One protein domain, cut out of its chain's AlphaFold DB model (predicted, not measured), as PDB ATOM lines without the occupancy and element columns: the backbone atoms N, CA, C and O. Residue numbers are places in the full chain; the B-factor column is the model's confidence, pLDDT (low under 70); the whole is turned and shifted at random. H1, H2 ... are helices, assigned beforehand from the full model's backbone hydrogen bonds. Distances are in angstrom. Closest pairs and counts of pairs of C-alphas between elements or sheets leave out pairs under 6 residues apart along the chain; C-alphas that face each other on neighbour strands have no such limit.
ATOM      1  N   ILE A 172      18.042  32.230 -41.476       88.06
ATOM      2  CA  ILE A 172      19.232  32.242 -40.614       88.06
ATOM      3  C   ILE A 172      19.644  33.675 -40.236       88.06
ATOM      4  O   ILE A 172      19.613  34.578 -41.062       88.06
ATOM      5  N   SER A 173      20.059  33.905 -38.991       88.88
ATOM      6  CA  SER A 173      20.577  35.212 -38.556       88.88
ATOM      7  C   SER A 173      21.905  35.561 -39.239       88.88
ATOM      8  O   SER A 173      22.711  34.661 -39.482       88.88
ATOM      9  N   ILE A 174      22.195  36.858 -39.403       89.06
ATOM     10  CA  ILE A 174      23.464  37.365 -39.964       89.06
ATOM     11  C   ILE A 174      24.695  36.714 -39.322       89.06
ATOM     12  O   ILE A 174      25.560  36.221 -40.034       89.06
ATOM     13  N   SER A 175      24.764  36.661 -37.989       87.31
ATOM     14  CA  SER A 175      25.924  36.119 -37.264       87.31
ATOM     15  C   SER A 175      26.234  34.671 -37.648       87.31
ATOM     16  O   SER A 175      27.372  34.332 -37.965       87.31
ATOM     17  N   LYS A 176      25.207  33.818 -37.676       88.31
ATOM     18  CA  LYS A 176      25.323  32.422 -38.108       88.31
ATOM     19  C   LYS A 176      25.679  32.304 -39.591       88.31
ATOM     20  O   LYS A 176      26.447  31.418 -39.951       88.31
ATOM     21  N   PHE A 177      25.162  33.190 -40.442       91.12
ATOM     22  CA  PHE A 177      25.555  33.214 -41.848       91.12
ATOM     23  C   PHE A 177      27.023  33.614 -42.038       91.12
ATOM     24  O   PHE A 177      27.697  32.990 -42.849       91.12
ATOM     25  N   SER A 178      27.548  34.583 -41.280       88.75
ATOM     26  CA  SER A 178      28.974  34.936 -41.336       88.75
ATOM     27  C   SER A 178      29.864  33.739 -40.996       88.75
ATOM     28  O   SER A 178      30.810  33.460 -41.729       88.75
ATOM     29  N   ILE A 179      29.510  32.971 -39.957       88.81
ATOM     30  CA  ILE A 179      30.229  31.740 -39.587       88.81
ATOM     31  C   ILE A 179      30.155  30.703 -40.718       88.81
ATOM     32  O   ILE A 179      31.175  30.135 -41.104       88.81
ATOM     33  N   LEU A 180      28.967  30.484 -41.293       90.56
ATOM     34  CA  LEU A 180      28.778  29.568 -42.421       90.56
ATOM     35  C   LEU A 180      29.588  29.990 -43.653       90.56
ATOM     36  O   LEU A 180      30.188  29.150 -44.315       90.56
ATOM     37  N   ARG A 181      29.617  31.285 -43.967       89.50
ATOM     38  CA  ARG A 181      30.398  31.844 -45.076       89.50
ATOM     39  C   ARG A 181      31.885  31.577 -44.873       89.50
ATOM     40  O   ARG A 181      32.549  31.129 -45.805       89.50
ATOM     41  N   ASP A 182      32.397  31.832 -43.674       87.38
ATOM     42  CA  ASP A 182      33.810  31.630 -43.358       87.38
ATOM     43  C   ASP A 182      34.188  30.141 -43.409       87.38
ATOM     44  O   ASP A 182      35.221  29.797 -43.986       87.38
ATOM     45  N   LEU A 183      33.301  29.261 -42.930       88.38
ATOM     46  CA  LEU A 183      33.392  27.808 -43.086       88.38
ATOM     47  C   LEU A 183      33.472  27.397 -44.564       88.38
ATOM     48  O   LEU A 183      34.433  26.750 -44.981       88.38
ATOM     49  N   CYS A 184      32.492  27.798 -45.380       89.81
ATOM     50  CA  CYS A 184      32.466  27.470 -46.807       89.81
ATOM     51  C   CYS A 184      33.701  28.012 -47.539       89.81
ATOM     52  O   CYS A 184      34.199  27.359 -48.452       89.81
ATOM     53  N   ARG A 185      34.219  29.178 -47.135       86.38
ATOM     54  CA  ARG A 185      35.448  29.751 -47.692       86.38
ATOM     55  C   ARG A 185      36.674  28.912 -47.344       86.38
ATOM     56  O   ARG A 185      37.444  28.604 -48.246       86.38
ATOM     57  N   CYS A 186      36.833  28.517 -46.079       86.38
ATOM     58  CA  CYS A 186      37.934  27.653 -45.645       86.38
ATOM     59  C   CYS A 186      37.923  26.318 -46.411       86.38
ATOM     60  O   CYS A 186      38.943  25.892 -46.951       86.38
ATOM     61  N   ILE A 187      36.739  25.717 -46.563       87.50
ATOM     62  CA  ILE A 187      36.545  24.500 -47.359       87.50
ATOM     63  C   ILE A 187      36.946  24.717 -48.824       87.50
ATOM     64  O   ILE A 187      37.654  23.893 -49.397       87.50
ATOM     65  N   ASN A 188      36.521  25.824 -49.436       87.44
ATOM     66  CA  ASN A 188      36.815  26.128 -50.837       87.44
ATOM     67  C   ASN A 188      38.316  26.354 -51.074       87.44
ATOM     68  O   ASN A 188      38.874  25.816 -52.029       87.44
ATOM     69  N   ASP A 189      38.980  27.107 -50.194       86.19
ATOM     70  CA  ASP A 189      40.417  27.372 -50.287       86.19
ATOM     71  C   ASP A 189      41.235  26.069 -50.163       86.19
ATOM     72  O   ASP A 189      42.143  25.845 -50.968       86.19
ATOM     73  N   SER A 190      40.859  25.168 -49.247       85.94
ATOM     74  CA  SER A 190      41.460  23.827 -49.133       85.94
ATOM     75  C   SER A 190      41.185  22.962 -50.370       85.94
ATOM     76  O   SER A 190      42.111  22.438 -50.986       85.94
ATOM     77  N   ALA A 191      39.930  22.893 -50.826       87.50
ATOM     78  CA  ALA A 191      39.543  22.120 -52.008       87.50
ATOM     79  C   ALA A 191      40.257  22.592 -53.289       87.50
ATOM     80  O   ALA A 191      40.592  21.778 -54.149       87.50
ATOM     81  N   ARG A 192      40.537  23.897 -53.417       87.19
ATOM     82  CA  ARG A 192      41.352  24.457 -54.509       87.19
ATOM     83  C   ARG A 192      42.798  23.984 -54.457       87.19
ATOM     84  O   ARG A 192      43.348  23.679 -55.512       87.19
ATOM     85  N   ALA A 193      43.400  23.941 -53.270       87.31
ATOM     86  CA  ALA A 193      44.765  23.449 -53.100       87.31
ATOM     87  C   ALA A 193      44.886  21.972 -53.517       87.31
ATOM     88  O   ALA A 193      45.875  21.595 -54.147       87.31
ATOM     89  N   ASP A 194      43.839  21.186 -53.261       86.88
ATOM     90  CA  ASP A 194      43.791  19.749 -53.550       86.88
ATOM     91  C   ASP A 194      43.211  19.404 -54.939       86.88
ATOM     92  O   ASP A 194      43.208  18.243 -55.348       86.88
ATOM     93  N   GLY A 195      42.719  20.394 -55.692       88.00
ATOM     94  CA  GLY A 195      42.106  20.189 -57.009       88.00
ATOM     95  C   GLY A 195      40.722  19.523 -56.979       88.00
ATOM     96  O   GLY A 195      40.284  18.984 -57.997       88.00
ATOM     97  N   ASN A 196      40.016  19.565 -55.846       88.50
ATOM     98  CA  ASN A 196      38.670  19.011 -55.687       88.50
ATOM     99  C   ASN A 196      37.600  20.002 -56.189       88.50
ATOM    100  O   ASN A 196      37.046  20.806 -55.436       88.50
ATOM    101  N   GLY A 197      37.320  19.947 -57.494       87.25
ATOM    102  CA  GLY A 197      36.336  20.810 -58.154       87.25
ATOM    103  C   GLY A 197      34.907  20.663 -57.623       87.25
ATOM    104  O   GLY A 197      34.195  21.663 -57.514       87.25
ATOM    105  N   ASP A 198      34.499  19.450 -57.251       90.50
ATOM    106  CA  ASP A 198      33.133  19.173 -56.794       90.50
ATOM    107  C   ASP A 198      32.861  19.841 -55.443       90.50
ATOM    108  O   ASP A 198      31.838  20.507 -55.266       90.50
ATOM    109  N   LEU A 199      33.822  19.777 -54.519       88.94
ATOM    110  CA  LEU A 199      33.695  20.406 -53.206       88.94
ATOM    111  C   LEU A 199      33.692  21.945 -53.283       88.94
ATOM    112  O   LEU A 199      32.962  22.609 -52.539       88.94
ATOM    113  N   ILE A 200      34.436  22.532 -54.230       88.25
ATOM    114  CA  ILE A 200      34.380  23.976 -54.528       88.25
ATOM    115  C   ILE A 200      32.959  24.381 -54.935       88.25
ATOM    116  O   ILE A 200      32.432  25.390 -54.454       88.25
ATOM    117  N   VAL A 201      32.324  23.600 -55.813       88.62
ATOM    118  CA  VAL A 201      30.963  23.871 -56.295       88.62
ATOM    119  C   VAL A 201      29.944  23.681 -55.173       88.62
ATOM    120  O   VAL A 201      29.119  24.572 -54.947       88.62
ATOM    121  N   SER A 202      30.017  22.573 -54.435       90.50
ATOM    122  CA  SER A 202      29.062  22.236 -53.374       90.50
ATOM    123  C   SER A 202      29.114  23.223 -52.205       90.50
ATOM    124  O   SER A 202      28.074  23.740 -51.794       90.50
ATOM    125  N   SER A 203      30.308  23.593 -51.728       90.00
ATOM    126  CA  SER A 203      30.462  24.608 -50.672       90.00
ATOM    127  C   SER A 203      29.945  25.987 -51.100       90.00
ATOM    128  O   SER A 203      29.243  26.661 -50.343       90.00
ATOM    129  N   SER A 204      30.212  26.387 -52.348       88.88
ATOM    130  CA  SER A 204      29.697  27.641 -52.911       88.88
ATOM    131  C   SER A 204      28.168  27.635 -53.012       88.88
ATOM    132  O   SER A 204      27.527  28.639 -52.703       88.88
ATOM    133  N   LYS A 205      27.571  26.505 -53.413       89.94
ATOM    134  CA  LYS A 205      26.114  26.325 -53.512       89.94
ATOM    135  C   LYS A 205      25.432  26.458 -52.151       89.94
ATOM    136  O   LYS A 205      24.427  27.160 -52.058       89.94
ATOM    137  N   VAL A 206      25.986  25.836 -51.109       91.00
ATOM    138  CA  VAL A 206      25.472  25.960 -49.735       91.00
ATOM    139  C   VAL A 206      25.490  27.421 -49.295       91.00
ATOM    140  O   VAL A 206      24.453  27.961 -48.914       91.00
ATOM    141  N   CYS A 207      26.633  28.100 -49.426       90.44
ATOM    142  CA  CYS A 207      26.747  29.508 -49.043       90.44
ATOM    143  C   CYS A 207      25.730  30.395 -49.787       90.44
ATOM    144  O   CYS A 207      25.064  31.236 -49.177       90.44
ATOM    145  N   LEU A 208      25.527  30.151 -51.087       89.50
ATOM    146  CA  LEU A 208      24.518  30.850 -51.882       89.50
ATOM    147  C   LEU A 208      23.093  30.637 -51.370       89.50
ATOM    148  O   LEU A 208      22.363  31.614 -51.224       89.50
ATOM    149  N   LYS A 209      22.692  29.397 -51.076       90.50
ATOM    150  CA  LYS A 209      21.339  29.111 -50.579       90.50
ATOM    151  C   LYS A 209      21.038  29.846 -49.273       90.50
ATOM    152  O   LYS A 209      19.995  30.486 -49.157       90.50
ATOM    153  N   TYR A 210      21.966  29.829 -48.315       90.81
ATOM    154  CA  TYR A 210      21.766  30.539 -47.047       90.81
ATOM    155  C   TYR A 210      21.774  32.064 -47.209       90.81
ATOM    156  O   TYR A 210      21.035  32.746 -46.500       90.81
ATOM    157  N   SER A 211      22.544  32.612 -48.158       90.62
ATOM    158  CA  SER A 211      22.568  34.064 -48.413       90.62
ATOM    159  C   SER A 211      21.216  34.627 -48.873       90.62
ATOM    160  O   SER A 211      20.928  35.796 -48.632       90.62
ATOM    161  N   SER A 212      20.369  33.795 -49.487       87.19
ATOM    162  CA  SER A 212      19.005  34.153 -49.905       87.19
ATOM    163  C   SER A 212      17.969  34.042 -48.783       87.19
ATOM    164  O   SER A 212      16.812  34.391 -48.984       87.19
ATOM    165  N   ASN A 213      18.356  33.536 -47.612       88.12
ATOM    166  CA  ASN A 213      17.444  33.235 -46.512       88.12
ATOM    167  C   ASN A 213      17.874  33.917 -45.210       88.12
ATOM    168  O   ASN A 213      17.816  33.340 -44.122       88.12
ATOM    169  N   LEU A 214      18.325  35.162 -45.294       89.19
ATOM    170  CA  LEU A 214      18.761  35.895 -44.114       89.19
ATOM    171  C   LEU A 214      17.573  36.419 -43.299       89.19
ATOM    172  O   LEU A 214      16.567  36.910 -43.819       89.19
ATOM    173  N   ASP A 215      17.688  36.297 -41.980       87.50
ATOM    174  CA  ASP A 215      16.780  36.897 -41.016       87.50
ATOM    175  C   ASP A 215      17.318  38.253 -40.563       87.50
ATOM    176  O   ASP A 215      18.372  38.358 -39.930       87.50
ATOM    177  N   PHE A 216      16.554  39.288 -40.893       83.44
ATOM    178  CA  PHE A 216      16.853  40.689 -40.628       83.44
ATOM    179  C   PHE A 216      15.823  41.348 -39.701       83.44
ATOM    180  O   PHE A 216      15.802  42.579 -39.602       83.44
ATOM    181  N   SER A 217      14.932  40.557 -39.092       82.19
ATOM    182  CA  SER A 217      13.795  41.045 -38.299       82.19
ATOM    183  C   SER A 217      14.221  41.808 -37.041       82.19
ATOM    184  O   SER A 217      13.697  42.890 -36.793       82.19
ATOM    185  N   ASP A 218      15.228  41.305 -36.327       81.88
ATOM    186  CA  ASP A 218      15.720  41.876 -35.063       81.88
ATOM    187  C   ASP A 218      17.055  42.635 -35.208       81.88
ATOM    188  O   ASP A 218      17.773  42.840 -34.231       81.88
ATOM    189  N   VAL A 219      17.420  43.045 -36.430       86.25
ATOM    190  CA  VAL A 219      18.707  43.699 -36.726       86.25
ATOM    191  C   VAL A 219      18.507  45.188 -37.006       86.25
ATOM    192  O   VAL A 219      17.680  45.569 -37.842       86.25
ATOM    193  N   SER A 220      19.293  46.046 -36.352       87.75
ATOM    194  CA  SER A 220      19.252  47.492 -36.590       87.75
ATOM    195  C   SER A 220      19.749  47.868 -37.995       87.75
ATOM    196  O   SER A 220      20.513  47.140 -38.630       87.75
ATOM    197  N   ALA A 221      19.361  49.046 -38.491       85.75
ATOM    198  CA  ALA A 221      19.848  49.548 -39.782       85.75
ATOM    199  C   ALA A 221      21.383  49.693 -39.819       85.75
ATOM    200  O   ALA A 221      22.003  49.408 -40.839       85.75
ATOM    201  N   ALA A 222      22.004  50.081 -38.700       87.50
ATOM    202  CA  ALA A 222      23.457  50.218 -38.604       87.50
ATOM    203  C   ALA A 222      24.181  48.865 -38.719       87.50
ATOM    204  O   ALA A 222      25.201  48.768 -39.398       87.50
ATOM    205  N   GLU A 223      23.648  47.811 -38.099       89.19
ATOM    206  CA  GLU A 223      24.213  46.457 -38.191       89.19
ATOM    207  C   GLU A 223      24.056  45.870 -39.595       89.19
ATOM    208  O   GLU A 223      25.005  45.309 -40.137       89.19
ATOM    209  N   LYS A 224      22.884  46.057 -40.213       89.19
ATOM    210  CA  LYS A 224      22.623  45.685 -41.611       89.19
ATOM    211  C   LYS A 224      23.631  46.309 -42.566       89.19
ATOM    212  O   LYS A 224      24.208  45.628 -43.410       89.19
ATOM    213  N   GLU A 225      23.853  47.608 -42.403       89.44
ATOM    214  CA  GLU A 225      24.813  48.345 -43.205       89.44
ATOM    215  C   GLU A 225      26.247  47.869 -42.982       89.44
ATOM    216  O   GLU A 225      26.980  47.646 -43.943       89.44
ATOM    217  N   SER A 226      26.644  47.701 -41.719       89.81
ATOM    218  CA  SER A 226      27.976  47.208 -41.372       89.81
ATOM    219  C   SER A 226      28.235  45.849 -42.014       89.81
ATOM    220  O   SER A 226      29.295  45.642 -42.598       89.81
ATOM    221  N   PHE A 227      27.250  44.953 -41.957       90.38
ATOM    222  CA  PHE A 227      27.332  43.631 -42.558       90.38
ATOM    223  C   PHE A 227      27.440  43.686 -44.090       90.38
ATOM    224  O   PHE A 227      28.290  43.015 -44.673       90.38
ATOM    225  N   PHE A 228      26.643  44.532 -44.753       91.25
ATOM    226  CA  PHE A 228      26.768  44.759 -46.195       91.25
ATOM    227  C   PHE A 228      28.170  45.260 -46.575       91.25
ATOM    228  O   PHE A 228      28.788  44.748 -47.507       91.25
ATOM    229  N   LEU A 229      28.684  46.259 -45.853       89.62
ATOM    230  CA  LEU A 229      29.989  46.854 -46.142       89.62
ATOM    231  C   LEU A 229      31.146  45.892 -45.853       89.62
ATOM    232  O   LEU A 229      32.159  45.956 -46.547       89.62
ATOM    233  N   GLU A 230      31.013  45.022 -44.853       90.12
ATOM    234  CA  GLU A 230      31.958  43.931 -44.598       90.12
ATOM    235  C   GLU A 230      32.000  42.974 -45.792       90.12
ATOM    236  O   GLU A 230      33.062  42.777 -46.377       90.12
ATOM    237  N   LEU A 231      30.838  42.469 -46.226       89.12
ATOM    238  CA  LEU A 231      30.742  41.589 -47.394       89.12
ATOM    239  C   LEU A 231      31.333  42.224 -48.651       89.12
ATOM    240  O   LEU A 231      32.059  41.562 -49.384       89.12
ATOM    241  N   TYR A 232      31.041  43.502 -48.896       89.06
ATOM    242  CA  TYR A 232      31.569  44.209 -50.055       89.06
ATOM    243  C   TYR A 232      33.096  44.353 -50.008       89.06
ATOM    244  O   TYR A 232      33.761  44.153 -51.021       89.06
ATOM    245  N   LYS A 233      33.670  44.693 -48.846       86.44
ATOM    246  CA  LYS A 233      35.131  44.807 -48.683       86.44
ATOM    247  C   LYS A 233      35.838  43.466 -48.842       86.44
ATOM    248  O   LYS A 233      36.985  43.442 -49.283       86.44
ATOM    249  N   ASP A 234      35.152  42.385 -48.492       82.62
ATOM    250  CA  ASP A 234      35.668  41.028 -48.600       82.62
ATOM    251  C   ASP A 234      35.580  40.450 -50.020       82.62
ATOM    252  O   ASP A 234      36.204  39.417 -50.262       82.62
ATOM    253  N   LEU A 235      34.878  41.099 -50.963       82.94
ATOM    254  CA  LEU A 235      34.790  40.640 -52.353       82.94
ATOM    255  C   LEU A 235      36.170  40.613 -53.024       82.94
ATOM    256  O   LEU A 235      36.760  41.644 -53.363       82.94
ATOM    257  N   ARG A 236      36.669  39.406 -53.285       69.81
ATOM    258  CA  ARG A 236      37.827  39.156 -54.148       69.81
ATOM    259  C   ARG A 236      37.368  38.979 -55.591       69.81
ATOM    260  O   ARG A 236      36.226  38.640 -55.881       69.81
ATOM    261  N   SER A 237      38.306  39.076 -56.534       60.94
ATOM    262  CA  SER A 237      37.994  38.919 -57.963       60.94
ATOM    263  C   SER A 237      37.518  37.527 -58.392       60.94
ATOM    264  O   SER A 237      37.209  37.342 -59.561       60.94
ATOM    265  N   THR A 238      37.525  36.549 -57.487       57.22
ATOM    266  CA  THR A 238      37.073  35.166 -57.714       57.22
ATOM    267  C   THR A 238      35.832  34.808 -56.902       57.22
ATOM    268  O   THR A 238      35.435  33.643 -56.894       57.22
ATOM    269  N   ASP A 239      35.285  35.762 -56.153       66.25
ATOM    270  CA  ASP A 239      34.202  35.494 -55.219       66.25
ATOM    271  C   ASP A 239      32.850  35.554 -55.914       66.25
ATOM    272  O   ASP A 239      32.672  36.156 -56.974       66.25
ATOM    273  N   ASN A 240      31.876  34.890 -55.303       74.75
ATOM    274  CA  ASN A 240      30.541  34.802 -55.850       74.75
ATOM    275  C   ASN A 240      29.743  36.074 -55.522       74.75
ATOM    276  O   ASN A 240      29.110  36.163 -54.469       74.75
ATOM    277  N   GLU A 241      29.763  37.041 -56.445       86.19
ATOM    278  CA  GLU A 241      29.021  38.315 -56.373       86.19
ATOM    279  C   GLU A 241      27.532  38.126 -56.032       86.19
ATOM    280  O   GLU A 241      26.915  38.978 -55.391       86.19
ATOM    281  N   GLN A 242      26.961  36.970 -56.390       86.19
ATOM    282  CA  GLN A 242      25.572  36.626 -56.101       86.19
ATOM    283  C   GLN A 242      25.259  36.622 -54.597       86.19
ATOM    284  O   GLN A 242      24.133  36.944 -54.229       86.19
ATOM    285  N   ILE A 243      26.227  36.321 -53.720       87.69
ATOM    286  CA  ILE A 243      26.024  36.408 -52.263       87.69
ATOM    287  C   ILE A 243      25.687  37.847 -51.868       87.69
ATOM    288  O   ILE A 243      24.705  38.074 -51.159       87.69
ATOM    289  N   LEU A 244      26.465  38.826 -52.346       90.06
ATOM    290  CA  LEU A 244      26.211  40.230 -52.028       90.06
ATOM    291  C   LEU A 244      24.892  40.706 -52.649       90.06
ATOM    292  O   LEU A 244      24.163  41.455 -52.002       90.06
ATOM    293  N   LEU A 245      24.550  40.247 -53.858       89.88
ATOM    294  CA  LEU A 245      23.255  40.550 -54.480       89.88
ATOM    295  C   LEU A 245      22.077  40.019 -53.660       89.88
ATOM    296  O   LEU A 245      21.132  40.766 -53.414       89.88
ATOM    297  N   ASN A 246      22.145  38.765 -53.209       88.69
ATOM    298  CA  ASN A 246      21.108  38.152 -52.379       88.69
ATOM    299  C   ASN A 246      20.949  38.917 -51.061       88.69
ATOM    300  O   ASN A 246      19.841  39.310 -50.698       88.69
ATOM    301  N   VAL A 247      22.068  39.217 -50.394       87.06
ATOM    302  CA  VAL A 247      22.081  40.004 -49.154       87.06
ATOM    303  C   VAL A 247      21.479  41.390 -49.387       87.06
ATOM    304  O   VAL A 247      20.600  41.809 -48.641       87.06
ATOM    305  N   SER A 248      21.911  42.101 -50.432       87.56
ATOM    306  CA  SER A 248      21.399  43.434 -50.765       87.56
ATOM    307  C   SER A 248      19.895  43.422 -51.026       87.56
ATOM    308  O   SER A 248      19.195  44.330 -50.581       87.56
ATOM    309  N   TYR A 249      19.398  42.403 -51.730       84.44
ATOM    310  CA  TYR A 249      17.978  42.253 -52.025       84.44
ATOM    311  C   TYR A 249      17.144  42.023 -50.757       84.44
ATOM    312  O   TYR A 249      16.084  42.633 -50.596       84.44
ATOM    313  N   GLU A 250      17.631  41.187 -49.838       81.12
ATOM    314  CA  GLU A 250      16.947  40.893 -48.574       81.12
ATOM    315  C   GLU A 250      17.014  42.057 -47.571       81.12
ATOM    316  O   GLU A 250      16.077  42.273 -46.797       81.12
ATOM    317  N   LEU A 251      18.093  42.848 -47.595       81.44
ATOM    318  CA  LEU A 251      18.298  43.966 -46.676       81.44
ATOM    319  C   LEU A 251      17.272  45.093 -46.837       81.44
ATOM    320  O   LEU A 251      16.834  45.647 -45.823       81.44
TER     321      LEU A 251
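AT A GLANCE: This is residues 172 to 251 of the 541 residues of an uncharacterized protein of Pichia membranifaciens (UniProt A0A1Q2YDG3). What shape does the printed part make? Two helical hairpins, H1 with H2 and H3 with H4, lie side by side and shifted along the long axis, with all four helices running nearly along one direction. H4 packs on H2 through the end stretch of H2, residues 207 to 211 alone, while the far part of the H1 and H2 hairpin, around Gly 195, reaches beyond the second hairpin. What are its make-up and size? The printed part has 80 residues with four named helices, H1, H2, H3 and H4 in that order, no named strand, and the class all helix. It is compact, with a radius of gyration of the C-alphas of 12.9 A, yet elongated in outline, spanning 41 by 22 by 18 A.

IN THESE COORDINATES: Where does the first hairpin run? H1, residues 174 to 194, begins with C-alpha 174 at (23.464, 37.365, -39.964) and is 30.1 A long from first to last C-alpha. H2, residues 197 to 211, is 21.5 A long and begins with C-alpha 197 at (36.336, 20.810, -58.154). Where does the second run? H3, residues 221 to 234, is 20.0 A long. H4, residues 241 to 251, is 15.5 A long and ends with C-alpha 251 at (18.298, 43.966, -46.676).

HOW THE PARTS SIT: How do H1 and H2 stand? They touch as a hairpin, at a shallow tilt of 10 degrees, opposite ways; their closest C-alphas, of Asn 188 and Ile 200, are 4.9 A apart. What joins the hairpins? H2 touches H4 with residues 207 to 211 alone, at a shallow tilt of 14 degrees, the same way; the closest C-alphas, of Ser 211 and Ile 243, are 5.7 A apart. H1 and H3 are close but not clearly touching, with the C-alphas of Ile 174 and Phe 227 closest at 7.8 A; H1 and H4 are apart, and so are H2 and H3. How do H3 and H4 stand? This hairpin touches at a shallow tilt of 4 degrees, opposite ways, with the C-alphas of Leu 231 and Leu 244 closest at 6.6 A. What do the backbones show? In H1, H2, H3 and H4 every O i to N i+4 pair is within hydrogen-bond range.

THE WHOLE: How far does it reach? The two C-alphas farthest apart, of Gly 195 and Ser 220, are 41.0 A apart. How are the parts linked? The link from H1 to H2 is tight, those from H2 to H3 and from H3 to H4 are short, and the printed part has no cut. Residues 172 to 173 pair in parallel with residues 214 to 215. Where is confidence low? Residues 236 to 239 have pLDDT under 70, against a mean of 86.5 for the printed part of this model.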